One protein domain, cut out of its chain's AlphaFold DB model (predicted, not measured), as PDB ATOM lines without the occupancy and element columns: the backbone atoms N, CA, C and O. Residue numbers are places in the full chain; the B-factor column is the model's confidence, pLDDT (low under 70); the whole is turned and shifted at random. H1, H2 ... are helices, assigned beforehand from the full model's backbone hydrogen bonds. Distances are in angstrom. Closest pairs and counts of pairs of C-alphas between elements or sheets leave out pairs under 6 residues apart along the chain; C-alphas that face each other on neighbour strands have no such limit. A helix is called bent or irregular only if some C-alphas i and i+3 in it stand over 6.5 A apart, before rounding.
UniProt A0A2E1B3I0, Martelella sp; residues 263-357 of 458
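This is residues 263 to 357 of the 458 residues of a protein of Martelella sp (UniProt A0A2E1B3I0). H5 stands in the middle of a small helical body, with H3 crossing its one end like a base, H6 across its side, and H4 alongside it, running opposite ways. H1 folds back over the first part of H3, with short H2 at the corner, and the loop residues 323 to 328 stick out. The printed part has 95 residues and six named helices, H1 to H6 in order, no named strand: all helix. It is compact, with a radius of gyration of the C-alphas of 13.0 A and spans of 35 by 34 by 25 A.

H1, residues 263 to 275, is 18.0 A long and begins at C-alpha 263 (18.731, -49.404, 47.566). H2 is residues 277 to 282. H3, residues 286 to 298, is 18.2 A long. H4, residues 311 to 320, is only just irregular: C-alphas 314 and 317 are 6.8 A apart. H5, residues 331 to 342, 17.9 A long, is irregular: C-alphas 332 and 335 are 7.1 A apart. H6, residues 348 to 355, ends at C-alpha 355 (11.585, -24.848, 44.540).

The hub H3 touches H1, C-alphas 270 and 287 closest at 5.1 A; H4, C-alphas 297 and 311 at 5.2 A; and H5, C-alphas 293 and 342 at 5.5 A. H5 touches H6, about perpendicular at 75 degrees, C-alphas 337 and 350 closest at 5.6 A. H1 and H2 touch only at the corner, only just, with 3 pairs of C-alphas within 8 A. O i to N i+4 pairs are within hydrogen-bond range throughout H1, H2, H3 and H6, in 4 of 6 in H4 and 6 of 8 in H5.

C-alphas 275 and 306 are farthest apart, 35.7 A. The printed part has no cut; the link H3 to H4 is long. Residues 322 to 328 have pLDDT under 70.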
ATOM      1  N   ASP A 263      19.790 -48.461  47.874       73.12
ATOM      2  CA  ASP A 263      18.731 -49.404  47.566       73.12
ATOM      3  C   ASP A 263      18.121 -50.058  48.814       73.12
ATOM      4  O   ASP A 263      16.908 -50.185  48.831       73.12
ATOM      5  N   GLU A 264      18.854 -50.377  49.885       81.06
ATOM      6  CA  GLU A 264      18.268 -51.000  51.082       81.06
ATOM      7  C   GLU A 264      17.213 -50.098  51.732       81.06
ATOM      8  O   GLU A 264      16.133 -50.556  52.110       81.06
ATOM      9  N   ALA A 265      17.481 -48.792  51.817       81.69
ATOM     10  CA  ALA A 265      16.522 -47.830  52.353       81.69
ATOM     11  C   ALA A 265      15.298 -47.663  51.435       81.69
ATOM     12  O   ALA A 265      14.184 -47.464  51.921       81.69
ATOM     13  N   LEU A 266      15.496 -47.755  50.117       86.44
ATOM     14  CA  LEU A 266      14.425 -47.688  49.121       86.44
ATOM     15  C   LEU A 266      13.575 -48.959  49.090       86.44
ATOM     16  O   LEU A 266      12.350 -48.873  49.041       86.44
ATOM     17  N   VAL A 267      14.218 -50.123  49.162       88.75
ATOM     18  CA  VAL A 267      13.580 -51.434  49.300       88.75
ATOM     19  C   VAL A 267      12.747 -51.430  50.566       88.75
ATOM     20  O   VAL A 267      11.559 -51.731  50.503       88.75
ATOM     21  N   ARG A 268      13.310 -50.976  51.692       90.00
ATOM     22  CA  ARG A 268      12.563 -50.928  52.946       90.00
ATOM     23  C   ARG A 268      11.373 -49.970  52.891       90.00
ATOM     24  O   ARG A 268      10.304 -50.310  53.383       90.00
ATOM     25  N   LEU A 269      11.526 -48.808  52.255       89.56
ATOM     26  CA  LEU A 269      10.414 -47.880  52.021       89.56
ATOM     27  C   LEU A 269       9.294 -48.534  51.192       89.56
ATOM     28  O   LEU A 269       8.115 -48.351  51.500       89.56
ATOM     29  N   ALA A 270       9.657 -49.287  50.152       93.69
ATOM     30  CA  ALA A 270       8.703 -49.998  49.311       93.69
ATOM     31  C   ALA A 270       7.992 -51.133  50.061       93.69
ATOM     32  O   ALA A 270       6.767 -51.235  49.979       93.69
ATOM     33  N   GLU A 271       8.733 -51.929  50.832       95.12
ATOM     34  CA  GLU A 271       8.199 -53.003  51.677       95.12
ATOM     35  C   GLU A 271       7.234 -52.459  52.738       95.12
ATOM     36  O   GLU A 271       6.086 -52.900  52.802       95.12
ATOM     37  N   ASP A 272       7.646 -51.442  53.502       94.25
ATOM     38  CA  ASP A 272       6.810 -50.824  54.539       94.25
ATOM     39  C   ASP A 272       5.512 -50.238  53.934       94.25
ATOM     40  O   ASP A 272       4.444 -50.292  54.555       94.25
ATOM     41  N   CYS A 273       5.570 -49.697  52.709       95.06
ATOM     42  CA  CYS A 273       4.379 -49.216  52.009       95.06
ATOM     43  C   CYS A 273       3.474 -50.360  51.539       95.06
ATOM     44  O   CYS A 273       2.260 -50.283  51.720       95.06
ATOM     45  N   ALA A 274       4.043 -51.428  50.977       97.31
ATOM     46  CA  ALA A 274       3.291 -52.592  50.517       97.31
ATOM     47  C   ALA A 274       2.565 -53.309  51.671       97.31
ATOM     48  O   ALA A 274       1.434 -53.773  51.500       97.31
ATOM     49  N   GLU A 275       3.182 -53.362  52.857       97.25
ATOM     50  CA  GLU A 275       2.590 -53.933  54.074       97.25
ATOM     51  C   GLU A 275       1.482 -53.055  54.681       97.25
ATOM     52  O   GLU A 275       0.599 -53.565  55.377       97.25
ATOM     53  N   ASN A 276       1.486 -51.746  54.412       96.31
ATOM     54  CA  ASN A 276       0.469 -50.813  54.890       96.31
ATOM     55  C   ASN A 276      -0.683 -50.679  53.871       96.31
ATOM     56  O   ASN A 276      -0.489 -50.071  52.820       96.31
ATOM     57  N   PRO A 277      -1.918 -51.133  54.177       95.19
ATOM     58  CA  PRO A 277      -3.011 -51.138  53.202       95.19
ATOM     59  C   PRO A 277      -3.343 -49.762  52.616       95.19
ATOM     60  O   PRO A 277      -3.613 -49.660  51.426       95.19
ATOM     61  N   THR A 278      -3.300 -48.702  53.428       94.56
ATOM     62  CA  THR A 278      -3.579 -47.334  52.967       94.56
ATOM     63  C   THR A 278      -2.450 -46.800  52.092       94.56
ATOM     64  O   THR A 278      -2.720 -46.115  51.107       94.56
ATOM     65  N   CYS A 279      -1.197 -47.123  52.423       93.50
ATOM     66  CA  CYS A 279      -0.059 -46.749  51.588       93.50
ATOM     67  C   CYS A 279      -0.102 -47.491  50.254       93.50
ATOM     68  O   CYS A 279      -0.081 -46.841  49.219       93.50
ATOM     69  N   ASN A 280      -0.254 -48.815  50.270       96.94
ATOM     70  CA  ASN A 280      -0.302 -49.636  49.064       96.94
ATOM     71  C   ASN A 280      -1.503 -49.304  48.162       96.94
ATOM     72  O   ASN A 280      -1.409 -49.404  46.945       96.94
ATOM     73  N   GLU A 281      -2.641 -48.887  48.728       95.94
ATOM     74  CA  GLU A 281      -3.775 -48.395  47.934       95.94
ATOM     75  C   GLU A 281      -3.455 -47.061  47.239       95.94
ATOM     76  O   GLU A 281      -3.806 -46.877  46.074       95.94
ATOM     77  N   ALA A 282      -2.778 -46.138  47.929       94.38
ATOM     78  CA  ALA A 282      -2.398 -44.835  47.378       94.38
ATOM     79  C   ALA A 282      -1.190 -44.907  46.421       94.38
ATOM     80  O   ALA A 282      -1.118 -44.148  45.455       94.38
ATOM     81  N   TYR A 283      -0.266 -45.827  46.690       96.06
ATOM     82  CA  TYR A 283       1.026 -46.000  46.031       96.06
ATOM     83  C   TYR A 283       1.278 -47.495  45.725       96.06
ATOM     84  O   TYR A 283       2.175 -48.111  46.308       96.06
ATOM     85  N   PRO A 284       0.486 -48.106  44.819       96.81
ATOM     86  CA  PRO A 284       0.580 -49.532  44.500       96.81
ATOM     87  C   PRO A 284       1.799 -49.872  43.639       96.81
ATOM     88  O   PRO A 284       1.981 -49.275  42.576       96.81
ATOM     89  N   GLU A 285       2.558 -50.902  44.025       96.88
ATOM     90  CA  GLU A 285       3.799 -51.327  43.339       96.88
ATOM     91  C   GLU A 285       4.917 -50.269  43.406       96.88
ATOM     92  O   GLU A 285       5.591 -49.972  42.415       96.88
ATOM     93  N   LEU A 286       5.096 -49.658  44.581       96.31
ATOM     94  CA  LEU A 286       6.097 -48.611  44.799       96.31
ATOM     95  C   LEU A 286       7.528 -49.053  44.440       96.31
ATOM     96  O   LEU A 286       8.293 -48.252  43.909       96.31
ATOM     97  N   ASP A 287       7.885 -50.314  44.674       94.88
ATOM     98  CA  ASP A 287       9.166 -50.906  44.269       94.88
ATOM     99  C   ASP A 287       9.392 -50.803  42.751       94.88
ATOM    100  O   ASP A 287      10.435 -50.318  42.298       94.88
ATOM    101  N   ARG A 288       8.382 -51.181  41.954       97.00
ATOM    102  CA  ARG A 288       8.405 -51.053  40.491       97.00
ATOM    103  C   ARG A 288       8.532 -49.588  40.079       97.00
ATOM    104  O   ARG A 288       9.326 -49.273  39.195       97.00
ATOM    105  N   VAL A 289       7.771 -48.698  40.718       97.06
ATOM    106  CA  VAL A 289       7.774 -47.259  40.414       97.06
ATOM    107  C   VAL A 289       9.141 -46.628  40.684       97.06
ATOM    108  O   VAL A 289       9.654 -45.920  39.817       97.06
ATOM    109  N   ILE A 290       9.765 -46.916  41.829       94.94
ATOM    110  CA  ILE A 290      11.126 -46.453  42.145       94.94
ATOM    111  C   ILE A 290      12.103 -46.928  41.062       94.94
ATOM    112  O   ILE A 290      12.851 -46.120  40.509       94.94
ATOM    113  N   GLY A 291      12.060 -48.215  40.700       93.69
ATOM    114  CA  GLY A 291      12.922 -48.780  39.659       93.69
ATOM    115  C   GLY A 291      12.746 -48.112  38.289       93.69
ATOM    116  O   GLY A 291      13.731 -47.815  37.611       93.69
ATOM    117  N   GLU A 292      11.508 -47.818  37.889       96.38
ATOM    118  CA  GLU A 292      11.203 -47.128  36.629       96.38
ATOM    119  C   GLU A 292      11.710 -45.685  36.607       96.38
ATOM    120  O   GLU A 292      12.280 -45.259  35.599       96.38
ATOM    121  N   VAL A 293      11.555 -44.938  37.704       95.56
ATOM    122  CA  VAL A 293      12.080 -43.567  37.818       95.56
ATOM    123  C   VAL A 293      13.600 -43.566  37.698       95.56
ATOM    124  O   VAL A 293      14.151 -42.792  36.913       95.56
ATOM    125  N   LEU A 294      14.285 -44.462  38.412       93.44
ATOM    126  CA  LEU A 294      15.744 -44.566  38.342       93.44
ATOM    127  C   LEU A 294      16.218 -44.979  36.942       93.44
ATOM    128  O   LEU A 294      17.192 -44.422  36.439       93.44
ATOM    129  N   ALA A 295      15.501 -45.875  36.257       94.88
ATOM    130  CA  ALA A 295      15.804 -46.248  34.875       94.88
ATOM    131  C   ALA A 295      15.566 -45.096  33.875       94.88
ATOM    132  O   ALA A 295      16.355 -44.900  32.942       94.88
ATOM    133  N   LYS A 296      14.507 -44.297  34.064       94.94
ATOM    134  CA  LYS A 296      14.264 -43.071  33.282       94.94
ATOM    135  C   LYS A 296      15.381 -42.052  33.499       94.94
ATOM    136  O   LYS A 296      15.874 -41.494  32.521       94.94
ATOM    137  N   ALA A 297      15.822 -41.863  34.741       93.38
ATOM    138  CA  ALA A 297      16.916 -40.957  35.079       93.38
ATOM    139  C   ALA A 297      18.247 -41.426  34.466       93.38
ATOM    140  O   ALA A 297      18.926 -40.659  33.787       93.38
ATOM    141  N   ALA A 298      18.576 -42.714  34.607       92.31
ATOM    142  CA  ALA A 298      19.789 -43.308  34.039       92.31
ATOM    143  C   ALA A 298      19.838 -43.249  32.502       92.31
ATOM    144  O   ALA A 298      20.912 -43.136  31.916       92.31
ATOM    145  N   SER A 299      18.681 -43.307  31.836       93.56
ATOM    146  CA  SER A 299      18.580 -43.191  30.375       93.56
ATOM    147  C   SER A 299      18.452 -41.747  29.872       93.56
ATOM    148  O   SER A 299      18.325 -41.542  28.666       93.56
ATOM    149  N   GLY A 300      18.485 -40.751  30.768       91.00
ATOM    150  CA  GLY A 300      18.345 -39.332  30.424       91.00
ATOM    151  C   GLY A 300      16.935 -38.925  29.980       91.00
ATOM    152  O   GLY A 300      16.759 -37.852  29.410       91.00
ATOM    153  N   ASN A 301      15.934 -39.779  30.215       92.12
ATOM    154  CA  ASN A 301      14.546 -39.574  29.796       92.12
ATOM    155  C   ASN A 301      13.665 -38.970  30.899       92.12
ATOM    156  O   ASN A 301      12.495 -38.684  30.653       92.12
ATOM    157  N   LEU A 302      14.198 -38.787  32.109       92.56
ATOM    158  CA  LEU A 302      13.506 -38.086  33.185       92.56
ATOM    159  C   LEU A 302      13.759 -36.581  33.056       92.56
ATOM    160  O   LEU A 302      14.889 -36.133  33.226       92.56
ATOM    161  N   VAL A 303      12.718 -35.808  32.745       86.81
ATOM    162  CA  VAL A 303      12.812 -34.355  32.540       86.81
ATOM    163  C   VAL A 303      11.794 -33.646  33.425       86.81
ATOM    164  O   VAL A 303      10.600 -33.912  33.326       86.81
ATOM    165  N   VAL A 304      12.257 -32.705  34.247       83.31
ATOM    166  CA  VAL A 304      11.415 -31.852  35.100       83.31
ATOM    167  C   VAL A 304      11.704 -30.397  34.740       83.31
ATOM    168  O   VAL A 304      12.859 -29.998  34.645       83.31
ATOM    169  N   GLU A 305      10.658 -29.617  34.448       80.94
ATOM    170  CA  GLU A 305      10.765 -28.207  34.018       80.94
ATOM    171  C   GLU A 305      11.748 -27.956  32.848       80.94
ATOM    172  O   GLU A 305      12.338 -26.886  32.709       80.94
ATOM    173  N   GLY A 306      11.920 -28.944  31.963       82.25
ATOM    174  CA  GLY A 306      12.831 -28.858  30.816       82.25
ATOM    175  C   GLY A 306      14.300 -29.165  31.132       82.25
ATOM    176  O   GLY A 306      15.123 -29.121  30.218       82.25
ATOM    177  N   ALA A 307      14.627 -29.517  32.377       83.81
ATOM    178  CA  ALA A 307      15.945 -29.992  32.784       83.81
ATOM    179  C   ALA A 307      15.947 -31.526  32.952       83.81
ATOM    180  O   ALA A 307      15.047 -32.064  33.601       83.81
ATOM    181  N   PRO A 308      16.924 -32.255  32.379       87.19
ATOM    182  CA  PRO A 308      17.069 -33.682  32.635       87.19
ATOM    183  C   PRO A 308      17.541 -33.922  34.073       87.19
ATOM    184  O   PRO A 308      18.490 -33.286  34.533       87.19
ATOM    185  N   LEU A 309      16.900 -34.860  34.766       88.50
ATOM    186  CA  LEU A 309      17.299 -35.326  36.091       88.50
ATOM    187  C   LEU A 309      18.076 -36.630  35.931       88.50
ATOM    188  O   LEU A 309      17.547 -37.619  35.421       88.50
ATOM    189  N   ASN A 310      19.331 -36.632  36.374       89.44
ATOM    190  CA  ASN A 310      20.128 -37.852  36.461       89.44
ATOM    191  C   ASN A 310      19.825 -38.611  37.767       89.44
ATOM    192  O   ASN A 310      19.063 -38.146  38.617       89.44
ATOM    193  N   VAL A 311      20.411 -39.801  37.918       86.81
ATOM    194  CA  VAL A 311      20.192 -40.657  39.094       86.81
ATOM    195  C   VAL A 311      20.577 -39.937  40.388       86.81
ATOM    196  O   VAL A 311      19.800 -39.950  41.341       86.81
ATOM    197  N   ASP A 312      21.709 -39.234  40.399       83.00
ATOM    198  CA  ASP A 312      22.203 -38.532  41.587       83.00
ATOM    199  C   ASP A 312      21.232 -37.443  42.048       83.00
ATOM    200  O   ASP A 312      20.955 -37.315  43.236       83.00
ATOM    201  N   MET A 313      20.634 -36.699  41.116       83.56
ATOM    202  CA  MET A 313      19.620 -35.686  41.422       83.56
ATOM    203  C   MET A 313      18.325 -36.292  41.972       83.56
ATOM    204  O   MET A 313      17.671 -35.665  42.803       83.56
ATOM    205  N   VAL A 314      17.944 -37.497  41.534       88.38
ATOM    206  CA  VAL A 314      16.763 -38.208  42.058       88.38
ATOM    207  C   VAL A 314      17.023 -38.756  43.460       88.38
ATOM    208  O   VAL A 314      16.124 -38.748  44.300       88.38
ATOM    209  N   ILE A 315      18.243 -39.224  43.723       84.44
ATOM    210  CA  ILE A 315      18.623 -39.844  44.995       84.44
ATOM    211  C   ILE A 315      19.028 -38.811  46.051       84.44
ATOM    212  O   ILE A 315      18.749 -39.009  47.233       84.44
ATOM    213  N   SER A 316      19.633 -37.692  45.654       78.69
ATOM    214  CA  SER A 316      20.130 -36.643  46.554       78.69
ATOM    215  C   SER A 316      19.129 -36.216  47.643       78.69
ATOM    216  O   SER A 316      19.524 -36.182  48.811       78.69
ATOM    217  N   PRO A 317      17.824 -36.018  47.357       76.69
ATOM    218  CA  PRO A 317      16.823 -35.695  48.374       76.69
ATOM    219  C   PRO A 317      16.773 -36.720  49.508       76.69
ATOM    220  O   PRO A 317      16.661 -36.347  50.675       76.69
ATOM    221  N   LEU A 318      16.913 -38.012  49.193       77.19
ATOM    222  CA  LEU A 318      16.981 -39.066  50.202       77.19
ATOM    223  C   LEU A 318      18.208 -38.880  51.083       77.19
ATOM    224  O   LEU A 318      18.082 -38.958  52.300       77.19
ATOM    225  N   ALA A 319      19.371 -38.613  50.495       73.75
ATOM    226  CA  ALA A 319      20.612 -38.457  51.243       73.75
ATOM    227  C   ALA A 319      20.566 -37.236  52.180       73.75
ATOM    228  O   ALA A 319      20.994 -37.314  53.331       73.75
ATOM    229  N   ILE A 320      19.980 -36.125  51.724       70.31
ATOM    230  CA  ILE A 320      19.990 -34.851  52.460       70.31
ATOM    231  C   ILE A 320      18.793 -34.653  53.402       70.31
ATOM    232  O   ILE A 320      18.792 -33.709  54.192       70.31
ATOM    233  N   ARG A 321      17.783 -35.539  53.385       71.56
ATOM    234  CA  ARG A 321      16.496 -35.366  54.104       71.56
ATOM    235  C   ARG A 321      16.586 -35.099  55.609       71.56
ATOM    236  O   ARG A 321      15.621 -34.604  56.188       71.56
ATOM    237  N   ASN A 322      17.707 -35.458  56.231       65.62
ATOM    238  CA  ASN A 322      17.956 -35.304  57.666       65.62
ATOM    239  C   ASN A 322      19.080 -34.304  57.980       65.62
ATOM    240  O   ASN A 322      19.464 -34.173  59.138       65.62
ATOM    241  N   GLN A 323      19.609 -33.585  56.985       62.38
ATOM    242  CA  GLN A 323      20.708 -32.636  57.197       62.38
ATOM    243  C   GLN A 323      20.268 -31.354  57.921       62.38
ATOM    244  O   GLN A 323      21.083 -30.697  58.561       62.38
ATOM    245  N   SER A 324      18.977 -31.004  57.876       59.19
ATOM    246  CA  SER A 324      18.433 -29.837  58.576       59.19
ATOM    247  C   SER A 324      17.500 -30.256  59.710       59.19
ATOM    248  O   SER A 324      16.309 -30.494  59.517       59.19
ATOM    249  N   TYR A 325      18.032 -30.268  60.932       55.09
ATOM    250  CA  TYR A 325      17.285 -30.549  62.166       55.09
ATOM    251  C   TYR A 325      16.277 -29.444  62.543       55.09
ATOM    252  O   TYR A 325      15.493 -29.598  63.479       55.09
ATOM    253  N   ARG A 326      16.288 -28.306  61.831       50.94
ATOM    254  CA  ARG A 326      15.395 -27.155  62.070       50.94
ATOM    255  C   ARG A 326      14.157 -27.150  61.172       50.94
ATOM    256  O   ARG A 326      13.261 -26.330  61.387       50.94
ATOM    257  N   THR A 327      14.103 -28.031  60.175       62.41
ATOM    258  CA  THR A 327      13.018 -28.093  59.189       62.41
ATOM    259  C   THR A 327      12.335 -29.456  59.208       62.41
ATOM    260  O   THR A 327      12.972 -30.448  59.552       62.41
ATOM    261  N   PRO A 328      11.042 -29.533  58.852       66.75
ATOM    262  CA  PRO A 328      10.356 -30.815  58.732       66.75
ATOM    263  C   PRO A 328      11.092 -31.765  57.775       66.75
ATOM    264  O   PRO A 328      11.621 -31.331  56.750       66.75
ATOM    265  N   SER A 329      11.105 -33.060  58.098       74.56
ATOM    266  CA  SER A 329      11.688 -34.081  57.221       74.56
ATOM    267  C   SER A 329      10.883 -34.194  55.926       74.56
ATOM    268  O   SER A 329       9.651 -34.184  55.961       74.56
ATOM    269  N   ILE A 330      11.567 -34.382  54.796       80.44
ATOM    270  CA  ILE A 330      10.909 -34.687  53.516       80.44
ATOM    271  C   ILE A 330      10.446 -36.151  53.423       80.44
ATOM    272  O   ILE A 330       9.763 -36.508  52.470       80.44
ATOM    273  N   THR A 331      10.791 -37.006  54.398       82.19
ATOM    274  CA  THR A 331      10.467 -38.448  54.394       82.19
ATOM    275  C   THR A 331       8.996 -38.754  54.057       82.19
ATOM    276  O   THR A 331       8.766 -39.622  53.216       82.19
ATOM    277  N   PRO A 332       7.989 -38.035  54.603       82.50
ATOM    278  CA  PRO A 332       6.581 -38.283  54.272       82.50
ATOM    279  C   PRO A 332       6.215 -38.034  52.801       82.50
ATOM    280  O   PRO A 332       5.190 -38.522  52.333       82.50
ATOM    281  N   TYR A 333       7.034 -37.274  52.072       86.75
ATOM    282  CA  TYR A 333       6.796 -36.871  50.688       86.75
ATOM    283  C   TYR A 333       7.480 -37.785  49.670       86.75
ATOM    284  O   TYR A 333       7.202 -37.672  48.480       86.75
ATOM    285  N   LEU A 334       8.346 -38.706  50.110       88.56
ATOM    286  CA  LEU A 334       9.129 -39.564  49.214       88.56
ATOM    287  C   LEU A 334       8.249 -40.462  48.335       88.56
ATOM    288  O   LEU A 334       8.549 -40.658  47.163       88.56
ATOM    289  N   LEU A 335       7.131 -40.954  48.877       92.19
ATOM    290  CA  LEU A 335       6.170 -41.775  48.137       92.19
ATOM    291  C   LEU A 335       5.581 -40.994  46.952       92.19
ATOM    292  O   LEU A 335       5.659 -41.428  45.804       92.19
ATOM    293  N   ALA A 336       5.051 -39.797  47.230       93.50
ATOM    294  CA  ALA A 336       4.497 -38.909  46.212       93.50
ATOM    295  C   ALA A 336       5.568 -38.450  45.217       93.50
ATOM    296  O   ALA A 336       5.313 -38.447  44.020       93.50
ATOM    297  N   PHE A 337       6.776 -38.142  45.695       92.81
ATOM    298  CA  PHE A 337       7.914 -37.758  44.864       92.81
ATOM    299  C   PHE A 337       8.213 -38.799  43.777       92.81
ATOM    300  O   PHE A 337       8.280 -38.445  42.602       92.81
ATOM    301  N   PHE A 338       8.316 -40.086  44.130       94.69
ATOM    302  CA  PHE A 338       8.557 -41.140  43.139       94.69
ATOM    303  C   PHE A 338       7.381 -41.339  42.175       94.69
ATOM    304  O   PHE A 338       7.597 -41.519  40.977       94.69
ATOM    305  N   TYR A 339       6.138 -41.269  42.654       95.50
ATOM    306  CA  TYR A 339       4.968 -41.416  41.777       95.50
ATOM    307  C   TYR A 339       4.807 -40.263  40.795       95.50
ATOM    308  O   TYR A 339       4.503 -40.492  39.625       95.50
ATOM    309  N   GLU A 340       5.026 -39.036  41.257       94.88
ATOM    310  CA  GLU A 340       4.966 -37.843  40.420       94.88
ATOM    311  C   GLU A 340       6.053 -37.872  39.344       94.88
ATOM    312  O   GLU A 340       5.737 -37.637  38.182       94.88
ATOM    313  N   LEU A 341       7.287 -38.267  39.684       94.25
ATOM    314  CA  LEU A 341       8.363 -38.451  38.702       94.25
ATOM    315  C   LEU A 341       8.092 -39.582  37.696       94.25
ATOM    316  O   LEU A 341       8.644 -39.571  36.595       94.25
ATOM    317  N   ASN A 342       7.284 -40.584  38.055       95.69
ATOM    318  CA  ASN A 342       6.961 -41.673  37.135       95.69
ATOM    319  C   ASN A 342       5.800 -41.341  36.185       95.69
ATOM    320  O   ASN A 342       5.729 -41.919  35.096       95.69
ATOM    321  N   GLY A 343       4.885 -40.462  36.591       90.00
ATOM    322  CA  GLY A 343       3.706 -40.089  35.811       90.00
ATOM    323  C   GLY A 343       3.950 -38.960  34.805       90.00
ATOM    324  O   GLY A 343       4.941 -38.246  34.870       90.00
ATOM    325  N   ASP A 344       2.987 -38.759  33.901       84.31
ATOM    326  CA  ASP A 344       2.955 -37.622  32.956       84.31
ATOM    327  C   ASP A 344       2.071 -36.459  33.465       84.31
ATOM    328  O   ASP A 344       1.679 -35.562  32.713       84.31
ATOM    329  N   GLY A 345       1.654 -36.529  34.733       86.12
ATOM    330  CA  GLY A 345       0.723 -35.594  35.360       86.12
ATOM    331  C   GLY A 345       1.409 -34.397  36.027       86.12
ATOM    332  O   GLY A 345       2.626 -34.247  35.957       86.12
ATOM    333  N   PRO A 346       0.632 -33.530  36.700       87.12
ATOM    334  CA  PRO A 346       1.186 -32.491  37.565       87.12
ATOM    335  C   PRO A 346       2.085 -33.093  38.651       87.12
ATOM    336  O   PRO A 346       1.738 -34.132  39.214       87.12
ATOM    337  N   MET A 347       3.182 -32.408  38.985       92.31
ATOM    338  CA  MET A 347       4.163 -32.871  39.973       92.31
ATOM    339  C   MET A 347       4.290 -31.893  41.160       92.31
ATOM    340  O   MET A 347       5.356 -31.316  41.378       92.31
ATOM    341  N   PRO A 348       3.211 -31.636  41.927       90.00
ATOM    342  CA  PRO A 348       3.208 -30.603  42.964       90.00
ATOM    343  C   PRO A 348       4.202 -30.863  44.106       90.00
ATOM    344  O   PRO A 348       4.733 -29.907  44.674       90.00
ATOM    345  N   THR A 349       4.466 -32.122  44.460       88.62
ATOM    346  CA  THR A 349       5.468 -32.494  45.467       88.62
ATOM    347  C   THR A 349       6.875 -32.282  44.926       88.62
ATOM    348  O   THR A 349       7.705 -31.698  45.623       88.62
ATOM    349  N   VAL A 350       7.151 -32.704  43.690       89.06
ATOM    350  CA  VAL A 350       8.449 -32.462  43.039       89.06
ATOM    351  C   VAL A 350       8.701 -30.958  42.938       89.06
ATOM    352  O   VAL A 350       9.726 -30.484  43.418       89.06
ATOM    353  N   GLU A 351       7.747 -30.186  42.421       87.25
ATOM    354  CA  GLU A 351       7.838 -28.724  42.317       87.25
ATOM    355  C   GLU A 351       8.071 -28.066  43.686       87.25
ATOM    356  O   GLU A 351       8.936 -27.198  43.819       87.25
ATOM    357  N   LEU A 352       7.344 -28.493  44.727       83.56
ATOM    358  CA  LEU A 352       7.526 -27.995  46.091       83.56
ATOM    359  C   LEU A 352       8.947 -28.261  46.600       83.56
ATOM    360  O   LEU A 352       9.585 -27.347  47.129       83.56
ATOM    361  N   LEU A 353       9.432 -29.494  46.466       80.81
ATOM    362  CA  LEU A 353      10.743 -29.894  46.968       80.81
ATOM    363  C   LEU A 353      11.867 -29.190  46.202       80.81
ATOM    364  O   LEU A 353      12.746 -28.603  46.829       80.81
ATOM    365  N   PHE A 354      11.800 -29.154  44.871       80.75
ATOM    366  CA  PHE A 354      12.796 -28.480  44.037       80.75
ATOM    367  C   PHE A 354      12.831 -26.969  44.285       80.75
ATOM    368  O   PHE A 354      13.902 -26.405  44.515       80.75
ATOM    369  N   LYS A 355      11.669 -26.302  44.324       80.00
ATOM    370  CA  LYS A 355      11.585 -24.848  44.540       80.00
ATOM    371  C   LYS A 355      12.156 -24.407  45.886       80.00
ATOM    372  O   LYS A 355      12.644 -23.285  46.001       80.00
ATOM    373  N   ASN A 356      12.083 -25.268  46.899       73.19
ATOM    374  CA  ASN A 356      12.589 -24.977  48.238       73.19
ATOM    375  C   ASN A 356      13.945 -25.640  48.527       73.19
ATOM    376  O   ASN A 356      14.350 -25.702  49.686       73.19
ATOM    377  N   GLY A 357      14.650 -26.149  47.509       73.88
ATOM    378  CA  GLY A 357      15.967 -26.771  47.686       73.88
ATOM    379  C   GLY A 357      15.950 -27.951  48.663       73.88
ATOM    380  O   GLY A 357      16.873 -28.101  49.454       73.88
TER     381      GLY A 357